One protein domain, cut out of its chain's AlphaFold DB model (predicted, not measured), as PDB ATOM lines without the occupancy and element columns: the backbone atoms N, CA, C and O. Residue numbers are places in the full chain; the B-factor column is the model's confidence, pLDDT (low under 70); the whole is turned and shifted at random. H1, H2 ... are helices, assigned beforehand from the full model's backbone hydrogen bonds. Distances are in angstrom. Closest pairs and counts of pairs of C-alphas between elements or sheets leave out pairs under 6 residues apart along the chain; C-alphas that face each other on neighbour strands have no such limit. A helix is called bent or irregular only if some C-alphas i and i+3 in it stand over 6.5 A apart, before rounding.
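AT A GLANCE: This is residues 73 to 156 of the 170 residues of an uncharacterized protein of Phytophthora fragariae (UniProt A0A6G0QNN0). One long helix, H5, runs through the middle, with H2 and H3 packed on its later half and H4 on its first half; H1 stands beyond, near H2 and H3. A long link winds from H3 to H4. The printed part has 84 residues with five named helices, H1 to H5 in chain order, and no named strand: all helix. It is compact and rounded, radius of gyration of the C-alphas 12.1 A, spanning 32 by 27 by 22 A.

HOW THE PARTS SIT: Start at H1, residues 75 to 83, and H2, residues 87 to 99: this helical hairpin only just touches, with 3 pairs of C-alphas within 8 A, closest at Leu 82 and Leu 90, 7.1 A. H3, residues 104 to 110, touches residues 145 to 152 of H5, residues 136 to 155, at a shallow tilt of 29 degrees, opposite ways; the closest C-alphas, of Pro 104 and Ser 149, are 5.3 A apart. H2 touches H5 at a steep tilt of 59 degrees, C-alphas 94 and 148 closest at 6.5 A. H4, residues 125 to 131, touches H5 at 60 degrees, steep, C-alphas 129 and 139 closest at 5.6 A. The packing is part aligned, part crossed. Every O i to N i+4 pair is within hydrogen-bond range in H1, H3, H4 and H5; in H2, 7 of 9.

IN THESE COORDINATES: Find C-alpha 75 at (133.762, 101.799, 227.650), where H1 begins. H2, 19.9 A long, is irregular: C-alphas 88 and 91 are 7.8 A apart. H5 runs 28.9 A to C-alpha 155 at (121.360, 113.129, 218.111).

THE WHOLE: The printed part has no cut. Residues 84 to 89, of which 87 to 89 belong to H2, stand free. Confidence is low, under 70, at residues 73 to 89, 116 to 132, 134 and 136.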
ATOM      1  N   LEU A  73     128.084  99.781 232.063       55.03
ATOM      2  CA  LEU A  73     128.978  99.188 231.076       55.03
ATOM      3  C   LEU A  73     130.212 100.083 230.952       55.03
ATOM      4  O   LEU A  73     130.096 101.265 230.651       55.03
ATOM      5  N   ASN A  74     131.392  99.530 231.225       62.69
ATOM      6  CA  ASN A  74     132.643 100.250 231.023       62.69
ATOM      7  C   ASN A  74     132.904 100.395 229.511       62.69
ATOM      8  O   ASN A  74     132.619  99.465 228.755       62.69
ATOM      9  N   LEU A  75     133.468 101.524 229.066       62.50
ATOM     10  CA  LEU A  75     133.762 101.799 227.650       62.50
ATOM     11  C   LEU A  75     134.559 100.661 226.985       62.50
ATOM     12  O   LEU A  75     134.258 100.285 225.856       62.50
ATOM     13  N   LYS A  76     135.463 100.013 227.736       63.62
ATOM     14  CA  LYS A  76     136.193  98.814 227.301       63.62
ATOM     15  C   LYS A  76     135.287  97.626 227.003       63.62
ATOM     16  O   LYS A  76     135.432  96.980 225.977       63.62
ATOM     17  N   GLN A  77     134.314  97.357 227.868       66.56
ATOM     18  CA  GLN A  77     133.363  96.262 227.668       66.56
ATOM     19  C   GLN A  77     132.428  96.533 226.488       66.56
ATOM     20  O   GLN A  77     132.009  95.598 225.804       66.56
ATOM     21  N   VAL A  78     132.081  97.803 226.260       62.81
ATOM     22  CA  VAL A  78     131.297  98.204 225.093       62.81
ATOM     23  C   VAL A  78     132.125  97.981 223.833       62.81
ATOM     24  O   VAL A  78     131.670  97.246 222.959       62.81
ATOM     25  N   ALA A  79     133.352  98.501 223.793       64.38
ATOM     26  CA  ALA A  79     134.299  98.311 222.701       64.38
ATOM     27  C   ALA A  79     134.540  96.825 222.380       64.38
ATOM     28  O   ALA A  79     134.273  96.395 221.262       64.38
ATOM     29  N   ASP A  80     134.916  96.008 223.365       65.94
ATOM     30  CA  ASP A  80     135.199  94.577 223.174       65.94
ATOM     31  C   ASP A  80     133.995  93.821 222.600       65.94
ATOM     32  O   ASP A  80     134.123  92.987 221.701       65.94
ATOM     33  N   LYS A  81     132.789  94.122 223.097       64.44
ATOM     34  CA  LYS A  81     131.561  93.500 222.598       64.44
ATOM     35  C   LYS A  81     131.123  94.054 221.239       64.44
ATOM     36  O   LYS A  81     130.228  93.459 220.646       64.44
ATOM     37  N   LEU A  82     131.611  95.219 220.816       64.12
ATOM     38  CA  LEU A  82     131.349  95.781 219.489       64.12
ATOM     39  C   LEU A  82     132.231  95.117 218.429       64.12
ATOM     40  O   LEU A  82     131.737  94.808 217.350       64.12
ATOM     41  N   MET A  83     133.496  94.858 218.768       64.19
ATOM     42  CA  MET A  83     134.465  94.203 217.882       64.19
ATOM     43  C   MET A  83     134.119  92.723 217.650       64.19
ATOM     44  O   MET A  83     134.343  92.186 216.575       64.19
ATOM     45  N   LYS A  84     133.502  92.052 218.634       62.34
ATOM     46  CA  LYS A  84     133.206  90.604 218.583       62.34
ATOM     47  C   LYS A  84     131.906  90.197 217.867       62.34
ATOM     48  O   LYS A  84     131.528  89.035 217.939       62.34
ATOM     49  N   GLY A  85     131.258  91.108 217.143       55.28
ATOM     50  CA  GLY A  85     130.166  90.762 216.230       55.28
ATOM     51  C   GLY A  85     128.776  90.752 216.867       55.28
ATOM     52  O   GLY A  85     128.389  89.809 217.544       55.28
ATOM     53  N   ASP A  86     128.019  91.816 216.589       54.81
ATOM     54  CA  ASP A  86     126.616  91.725 216.164       54.81
ATOM     55  C   ASP A  86     126.226  93.073 215.522       54.81
ATOM     56  O   ASP A  86     125.896  94.043 216.216       54.81
ATOM     57  N   LYS A  87     126.370  93.194 214.190       53.28
ATOM     58  CA  LYS A  87     126.191  94.473 213.462       53.28
ATOM     59  C   LYS A  87     124.789  95.063 213.669       53.28
ATOM     60  O   LYS A  87     124.660  96.281 213.786       53.28
ATOM     61  N   ALA A  88     123.778  94.204 213.813       55.22
ATOM     62  CA  ALA A  88     122.376  94.575 214.024       55.22
ATOM     63  C   ALA A  88     122.124  95.315 215.352       55.22
ATOM     64  O   ALA A  88     121.104  95.983 215.511       55.22
ATOM     65  N   ASN A  89     123.053  95.246 216.312       69.38
ATOM     66  CA  ASN A  89     122.874  95.835 217.639       69.38
ATOM     67  C   ASN A  89     123.793  97.043 217.912       69.38
ATOM     68  O   ASN A  89     123.929  97.483 219.054       69.38
ATOM     69  N   LEU A  90     124.443  97.591 216.878       74.88
ATOM     70  CA  LEU A  90     125.416  98.681 217.014       74.88
ATOM     71  C   LEU A  90     124.776  99.994 217.502       74.88
ATOM     72  O   LEU A  90     125.282 100.638 218.420       74.88
ATOM     73  N   ILE A  91     123.618 100.356 216.943       80.81
ATOM     74  CA  ILE A  91     122.905 101.599 217.280       80.81
ATOM     75  C   ILE A  91     122.427 101.598 218.739       80.81
ATOM     76  O   ILE A  91     122.511 102.618 219.422       80.81
ATOM     77  N   SER A  92     121.945 100.467 219.264       81.44
ATOM     78  CA  SER A  92     121.498 100.397 220.666       81.44
ATOM     79  C   SER A  92     122.661 100.624 221.645       81.44
ATOM     80  O   SER A  92     122.493 101.229 222.708       81.44
ATOM     81  N   ARG A  93     123.863 100.180 221.265       79.62
ATOM     82  CA  ARG A  93     125.087 100.356 222.046       79.62
ATOM     83  C   ARG A  93     125.563 101.799 221.991       79.62
ATOM     84  O   ARG A  93     125.938 102.332 223.029       79.62
ATOM     85  N   PHE A  94     125.449 102.455 220.837       86.75
ATOM     86  CA  PHE A  94     125.665 103.900 220.716       86.75
ATOM     87  C   PHE A  94     124.726 104.691 221.625       86.75
ATOM     88  O   PHE A  94     125.192 105.517 222.403       86.75
ATOM     89  N   LYS A  95     123.431 104.354 221.627       85.56
ATOM     90  CA  LYS A  95     122.448 104.938 222.554       85.56
ATOM     91  C   LYS A  95     122.795 104.684 224.019       85.56
ATOM     92  O   LYS A  95     122.521 105.520 224.872       85.56
ATOM     93  N   THR A  96     123.366 103.525 224.338       85.00
ATOM     94  CA  THR A  96     123.781 103.205 225.712       85.00
ATOM     95  C   THR A  96     124.977 104.051 226.144       85.00
ATOM     96  O   THR A  96     124.957 104.575 227.252       85.00
ATOM     97  N   MET A  97     125.987 104.220 225.286       83.12
ATOM     98  CA  MET A  97     127.141 105.087 225.569       83.12
ATOM     99  C   MET A  97     126.737 106.554 225.691       83.12
ATOM    100  O   MET A  97     127.161 107.229 226.625       83.12
ATOM    101  N   ASP A  98     125.848 107.008 224.810       85.81
ATOM    102  CA  ASP A  98     125.305 108.361 224.852       85.81
ATOM    103  C   ASP A  98     124.585 108.636 226.185       85.81
ATOM    104  O   ASP A  98     124.926 109.568 226.904       85.81
ATOM    105  N   LYS A  99     123.707 107.721 226.625       86.38
ATOM    106  CA  LYS A  99     123.070 107.780 227.957       86.38
ATOM    107  C   LYS A  99     124.056 107.772 229.129       86.38
ATOM    108  O   LYS A  99     123.693 108.167 230.233       86.38
ATOM    109  N   GLN A 100     125.270 107.271 228.924       82.94
ATOM    110  CA  GLN A 100     126.344 107.280 229.918       82.94
ATOM    111  C   GLN A 100     127.208 108.548 229.843       82.94
ATOM    112  O   GLN A 100     128.253 108.596 230.497       82.94
ATOM    113  N   ASN A 101     126.795 109.556 229.066       80.88
ATOM    114  CA  ASN A 101     127.553 110.773 228.776       80.88
ATOM    115  C   ASN A 101     128.965 110.466 228.262       80.88
ATOM    116  O   ASN A 101     129.926 111.140 228.627       80.88
ATOM    117  N   LYS A 102     129.101 109.403 227.462       85.19
ATOM    118  CA  LYS A 102     130.331 109.098 226.735       85.19
ATOM    119  C   LYS A 102     130.175 109.622 225.329       85.19
ATOM    120  O   LYS A 102     129.309 109.151 224.611       85.19
ATOM    121  N   ASN A 103     130.974 110.609 224.959       88.88
ATOM    122  CA  ASN A 103     130.938 111.195 223.630       88.88
ATOM    123  C   ASN A 103     131.956 110.489 222.703       88.88
ATOM    124  O   ASN A 103     132.727 109.624 223.138       88.88
ATOM    125  N   PRO A 104     131.968 110.809 221.402       87.88
ATOM    126  CA  PRO A 104     132.935 110.228 220.476       87.88
ATOM    127  C   PRO A 104     134.397 110.563 220.798       87.88
ATOM    128  O   PRO A 104     135.276 109.770 220.465       87.88
ATOM    129  N   ASP A 105     134.676 111.678 221.478       87.38
ATOM    130  CA  ASP A 105     136.035 112.033 221.902       87.38
ATOM    131  C   ASP A 105     136.526 111.102 223.018       87.38
ATOM    132  O   ASP A 105     137.670 110.654 222.988       87.38
ATOM    133  N   ASP A 106     135.649 110.716 223.950       88.50
ATOM    134  CA  ASP A 106     135.956 109.707 224.969       88.50
ATOM    135  C   ASP A 106     136.350 108.373 224.322       88.50
ATOM    136  O   ASP A 106     137.287 107.708 224.763       88.50
ATOM    137  N   MET A 107     135.642 107.978 223.256       86.19
ATOM    138  CA  MET A 107     135.949 106.765 222.495       86.19
ATOM    139  C   MET A 107     137.281 106.882 221.747       86.19
ATOM    140  O   MET A 107     138.059 105.928 221.733       86.19
ATOM    141  N   PHE A 108     137.555 108.045 221.158       85.56
ATOM    142  CA  PHE A 108     138.816 108.323 220.479       85.56
ATOM    143  C   PHE A 108     140.013 108.169 221.423       85.56
ATOM    144  O   PHE A 108     140.964 107.445 221.123       85.56
ATOM    145  N   MET A 109     139.924 108.799 222.597       85.62
ATOM    146  CA  MET A 109     140.954 108.731 223.631       85.62
ATOM    147  C   MET A 109     141.104 107.313 224.183       85.62
ATOM    148  O   MET A 109     142.219 106.851 224.407       85.62
ATOM    149  N   PHE A 110     139.996 106.592 224.362       85.38
ATOM    150  CA  PHE A 110     140.012 105.218 224.858       85.38
ATOM    151  C   PHE A 110     140.763 104.254 223.936       85.38
ATOM    152  O   PHE A 110     141.561 103.444 224.405       85.38
ATOM    153  N   PHE A 111     140.536 104.352 222.627       81.12
ATOM    154  CA  PHE A 111     141.258 103.550 221.640       81.12
ATOM    155  C   PHE A 111     142.687 104.038 221.395       81.12
ATOM    156  O   PHE A 111     143.440 103.377 220.688       81.12
ATOM    157  N   THR A 112     143.088 105.155 222.013       83.81
ATOM    158  CA  THR A 112     144.400 105.776 221.794       83.81
ATOM    159  C   THR A 112     144.634 106.027 220.299       83.81
ATOM    160  O   THR A 112     145.704 105.746 219.760       83.81
ATOM    161  N   LEU A 113     143.587 106.502 219.610       81.69
ATOM    162  CA  LEU A 113     143.661 106.810 218.185       81.69
ATOM    163  C   LEU A 113     144.600 107.999 217.956       81.69
ATOM    164  O   LEU A 113     144.751 108.881 218.800       81.69
ATOM    165  N   ASP A 114     145.238 108.014 216.794       79.25
ATOM    166  CA  ASP A 114     146.188 109.051 216.418       79.25
ATOM    167  C   ASP A 114     145.439 110.346 216.088       79.25
ATOM    168  O   ASP A 114     144.605 110.408 215.177       79.25
ATOM    169  N   GLN A 115     145.755 111.391 216.855       71.25
ATOM    170  CA  GLN A 115     145.119 112.705 216.819       71.25
ATOM    171  C   GLN A 115     145.176 113.373 215.440       71.25
ATOM    172  O   GLN A 115     144.311 114.192 215.130       71.25
ATOM    173  N   TRP A 116     146.119 112.975 214.579       67.56
ATOM    174  CA  TRP A 116     146.188 113.446 213.195       67.56
ATOM    175  C   TRP A 116     144.909 113.132 212.398       67.56
ATOM    176  O   TRP A 116     144.544 113.863 211.479       67.56
ATOM    177  N   PHE A 117     144.172 112.091 212.797       66.75
ATOM    178  CA  PHE A 117     142.935 111.655 212.146       66.75
ATOM    179  C   PHE A 117     141.659 112.150 212.847       66.75
ATOM    180  O   PHE A 117     140.553 111.924 212.352       66.75
ATOM    181  N   ALA A 118     141.785 112.874 213.961       61.19
ATOM    182  CA  ALA A 118     140.651 113.308 214.774       61.19
ATOM    183  C   ALA A 118     139.752 114.365 214.102       61.19
ATOM    184  O   ALA A 118     138.589 114.528 214.471       61.19
ATOM    185  N   GLY A 119     140.271 115.069 213.092       56.44
ATOM    186  CA  GLY A 119     139.534 116.078 212.327       56.44
ATOM    187  C   GLY A 119     138.883 115.566 211.043       56.44
ATOM    188  O   GLY A 119     138.227 116.337 210.338       56.44
ATOM    189  N   ILE A 120     139.053 114.283 210.705       59.69
ATOM    190  CA  ILE A 120     138.606 113.753 209.416       59.69
ATOM    191  C   ILE A 120     137.120 113.393 209.489       59.69
ATOM    192  O   ILE A 120     136.703 112.242 209.576       59.69
ATOM    193  N   THR A 121     136.292 114.430 209.424       50.00
ATOM    194  CA  THR A 121     134.822 114.351 209.393       50.00
ATOM    195  C   THR A 121     134.269 113.742 208.098       50.00
ATOM    196  O   THR A 121     133.087 113.415 208.026       50.00
ATOM    197  N   LYS A 122     135.122 113.556 207.083       54.53
ATOM    198  CA  LYS A 122     134.818 112.910 205.797       54.53
ATOM    199  C   LYS A 122     135.912 111.907 205.428       54.53
ATOM    200  O   LYS A 122     136.518 112.013 204.366       54.53
ATOM    201  N   ALA A 123     136.234 110.991 206.335       58.97
ATOM    202  CA  ALA A 123     137.277 110.013 206.062       58.97
ATOM    203  C   ALA A 123     136.753 108.984 205.060       58.97
ATOM    204  O   ALA A 123     135.826 108.227 205.360       58.97
ATOM    205  N   ASP A 124     137.341 108.960 203.868       61.12
ATOM    206  CA  ASP A 124     137.190 107.820 202.976       61.12
ATOM    207  C   ASP A 124     137.847 106.586 203.638       61.12
ATOM    208  O   ASP A 124     138.817 106.694 204.396       61.12
ATOM    209  N   LYS A 125     137.304 105.396 203.367       61.91
ATOM    210  CA  LYS A 125     137.798 104.117 203.897       61.91
ATOM    211  C   LYS A 125     139.306 103.950 203.693       61.91
ATOM    212  O   LYS A 125     139.993 103.475 204.592       61.91
ATOM    213  N   HIS A 126     139.818 104.334 202.531       65.19
ATOM    214  CA  HIS A 126     141.230 104.242 202.193       65.19
ATOM    215  C   HIS A 126     142.087 105.131 203.104       65.19
ATOM    216  O   HIS A 126     143.120 104.680 203.599       65.19
ATOM    217  N   THR A 127     141.609 106.333 203.435       68.19
ATOM    218  CA  THR A 127     142.239 107.226 204.421       68.19
ATOM    219  C   THR A 127     142.317 106.585 205.815       68.19
ATOM    220  O   THR A 127     143.372 106.621 206.445       68.19
ATOM    221  N   LEU A 128     141.250 105.923 206.285       67.25
ATOM    222  CA  LEU A 128     141.254 105.221 207.584       67.25
ATOM    223  C   LEU A 128     142.164 103.979 207.591       67.25
ATOM    224  O   LEU A 128     142.828 103.695 208.585       67.25
ATOM    225  N   VAL A 129     142.240 103.249 206.476       66.50
ATOM    226  CA  VAL A 129     143.141 102.092 206.326       66.50
ATOM    227  C   VAL A 129     144.609 102.529 206.331       66.50
ATOM    228  O   VAL A 129     145.457 101.857 206.927       66.50
ATOM    229  N   GLN A 130     144.920 103.658 205.687       68.50
ATOM    230  CA  GLN A 130     146.253 104.257 205.740       68.50
ATOM    231  C   GLN A 130     146.594 104.749 207.150       68.50
ATOM    232  O   GLN A 130     147.690 104.461 207.630       68.50
ATOM    233  N   ALA A 131     145.644 105.393 207.838       66.25
ATOM    234  CA  ALA A 131     145.782 105.812 209.236       66.25
ATOM    235  C   ALA A 131     146.143 104.649 210.159       66.25
ATOM    236  O   ALA A 131     147.031 104.740 211.004       66.25
ATOM    237  N   ALA A 132     145.487 103.513 209.939       69.62
ATOM    238  CA  ALA A 132     145.719 102.293 210.685       69.62
ATOM    239  C   ALA A 132     147.032 101.583 210.317       69.62
ATOM    240  O   ALA A 132     147.315 100.523 210.867       69.62
ATOM    241  N   LYS A 133     147.830 102.108 209.371       75.31
ATOM    242  CA  LYS A 133     149.044 101.457 208.843       75.31
ATOM    243  C   LYS A 133     148.780 100.009 208.398       75.31
ATOM    244  O   LYS A 133     149.621  99.134 208.582       75.31
ATOM    245  N   ARG A 134     147.593  99.755 207.827       65.00
ATOM    246  CA  ARG A 134     147.086  98.415 207.456       65.00
ATOM    247  C   ARG A 134     146.941  97.422 208.622       65.00
ATOM    248  O   ARG A 134     146.785  96.228 208.379       65.00
ATOM    249  N   ASN A 135     146.944  97.888 209.868       72.69
ATOM    250  CA  ASN A 135     146.551  97.079 211.015       72.69
ATOM    251  C   ASN A 135     145.016  96.970 211.050       72.69
ATOM    252  O   ASN A 135     144.320  97.976 211.199       72.69
ATOM    253  N   GLY A 136     144.497  95.751 210.879       68.19
ATOM    254  CA  GLY A 136     143.057  95.485 210.816       68.19
ATOM    255  C   GLY A 136     142.310  95.955 212.063       68.19
ATOM    256  O   GLY A 136     141.313  96.664 211.939       68.19
ATOM    257  N   ASP A 137     142.846  95.669 213.250       71.44
ATOM    258  CA  ASP A 137     142.200  95.997 214.526       71.44
ATOM    259  C   ASP A 137     142.102  97.513 214.732       71.44
ATOM    260  O   ASP A 137     141.064  98.039 215.133       71.44
ATOM    261  N   VAL A 138     143.174  98.239 214.406       74.38
ATOM    262  CA  VAL A 138     143.208  99.708 214.500       74.38
ATOM    263  C   VAL A 138     142.260 100.329 213.470       74.38
ATOM    264  O   VAL A 138     141.557 101.294 213.766       74.38
ATOM    265  N   CYS A 139     142.182  99.755 212.265       74.06
ATOM    266  CA  CYS A 139     141.252 100.212 211.235       74.06
ATOM    267  C   CYS A 139     139.793 100.057 211.682       74.06
ATOM    268  O   CYS A 139     138.978 100.954 211.462       74.06
ATOM    269  N   GLU A 140     139.454  98.941 212.324       76.31
ATOM    270  CA  GLU A 140     138.120  98.711 212.872       76.31
ATOM    271  C   GLU A 140     137.772  99.706 213.987       76.31
ATOM    272  O   GLU A 140     136.652 100.221 214.006       76.31
ATOM    273  N   GLN A 141     138.731 100.065 214.848       82.19
ATOM    274  CA  GLN A 141     138.543 101.097 215.878       82.19
ATOM    275  C   GLN A 141     138.261 102.479 215.271       82.19
ATOM    276  O   GLN A 141     137.348 103.173 215.722       82.19
ATOM    277  N   TYR A 142     138.972 102.858 214.204       78.69
ATOM    278  CA  TYR A 142     138.701 104.101 213.473       78.69
ATOM    279  C   TYR A 142     137.327 104.104 212.800       78.69
ATOM    280  O   TYR A 142     136.586 105.083 212.903       78.69
ATOM    281  N   ILE A 143     136.961 103.007 212.126       78.75
ATOM    282  CA  ILE A 143     135.640 102.853 211.501       78.75
ATOM    283  C   ILE A 143     134.545 102.972 212.560       78.75
ATOM    284  O   ILE A 143     133.503 103.592 212.328       78.75
ATOM    285  N   LEU A 144     134.776 102.373 213.723       82.38
ATOM    286  CA  LEU A 144     133.843 102.401 214.825       82.38
ATOM    287  C   LEU A 144     133.669 103.814 215.393       82.38
ATOM    288  O   LEU A 144     132.536 104.295 215.484       82.38
ATOM    289  N   TRP A 145     134.772 104.485 215.720       85.94
ATOM    290  CA  TRP A 145     134.756 105.873 216.171       85.94
ATOM    291  C   TRP A 145     134.016 106.768 215.173       85.94
ATOM    292  O   TRP A 145     133.091 107.479 215.556       85.94
ATOM    293  N   TYR A 146     134.322 106.657 213.878       82.19
ATOM    294  CA  TYR A 146     133.672 107.447 212.832       82.19
ATOM    295  C   TYR A 146     132.151 107.219 212.771       82.19
ATOM    296  O   TYR A 146     131.370 108.174 212.701       82.19
ATOM    297  N   LYS A 147     131.702 105.958 212.845       82.38
ATOM    298  CA  LYS A 147     130.268 105.621 212.895       82.38
ATOM    299  C   LYS A 147     129.590 106.216 214.125       82.38
ATOM    300  O   LYS A 147     128.470 106.718 214.007       82.38
ATOM    301  N   TYR A 148     130.255 106.173 215.279       86.06
ATOM    302  CA  TYR A 148     129.706 106.740 216.500       86.06
ATOM    303  C   TYR A 148     129.645 108.269 216.443       86.06
ATOM    304  O   TYR A 148     128.602 108.833 216.758       86.06
ATOM    305  N   SER A 149     130.684 108.932 215.930       85.06
ATOM    306  CA  SER A 149     130.704 110.379 215.686       85.06
ATOM    307  C   SER A 149     129.542 110.835 214.807       85.06
ATOM    308  O   SER A 149     128.861 111.808 215.131       85.06
ATOM    309  N   LYS A 150     129.259 110.104 213.720       83.62
ATOM    310  CA  LYS A 150     128.130 110.407 212.829       83.62
ATOM    311  C   LYS A 150     126.779 110.247 213.531       83.62
ATOM    312  O   LYS A 150     125.907 111.095 213.363       83.62
ATOM    313  N   PHE A 151     126.606 109.176 214.308       86.50
ATOM    314  CA  PHE A 151     125.405 108.967 215.119       86.50
ATOM    315  C   PHE A 151     125.230 110.085 216.158       86.50
ATOM    316  O   PHE A 151     124.175 110.706 216.228       86.50
ATOM    317  N   TYR A 152     126.285 110.392 216.913       87.12
ATOM    318  CA  TYR A 152     126.254 111.363 218.003       87.12
ATOM    319  C   TYR A 152     125.968 112.780 217.505       87.12
ATOM    320  O   TYR A 152     125.170 113.487 218.103       87.12
ATOM    321  N   LYS A 153     126.532 113.178 216.356       84.81
ATOM    322  CA  LYS A 153     126.246 114.474 215.721       84.81
ATOM    323  C   LYS A 153     124.799 114.599 215.225       84.81
ATOM    324  O   LYS A 153     124.294 115.712 215.124       84.81
ATOM    325  N   LYS A 154     124.136 113.481 214.899       85.75
ATOM    326  CA  LYS A 154     122.715 113.460 214.514       85.75
ATOM    327  C   LYS A 154     121.799 113.643 215.728       85.75
ATOM    328  O   LYS A 154     120.810 114.359 215.618       85.75
ATOM    329  N   GLU A 155     122.128 113.016 216.857       86.62
ATOM    330  CA  GLU A 155     121.360 113.129 218.111       86.62
ATOM    331  C   GLU A 155     121.648 114.443 218.861       86.62
ATOM    332  O   GLU A 155     120.749 115.012 219.472       86.62
ATOM    333  N   HIS A 156     122.876 114.964 218.755       87.44
ATOM    334  CA  HIS A 156     123.335 116.210 219.380       87.44
ATOM    335  C   HIS A 156     123.884 117.178 218.318       87.44
ATOM    336  O   HIS A 156     125.103 117.279 218.144       87.44
TER     337      HIS A 156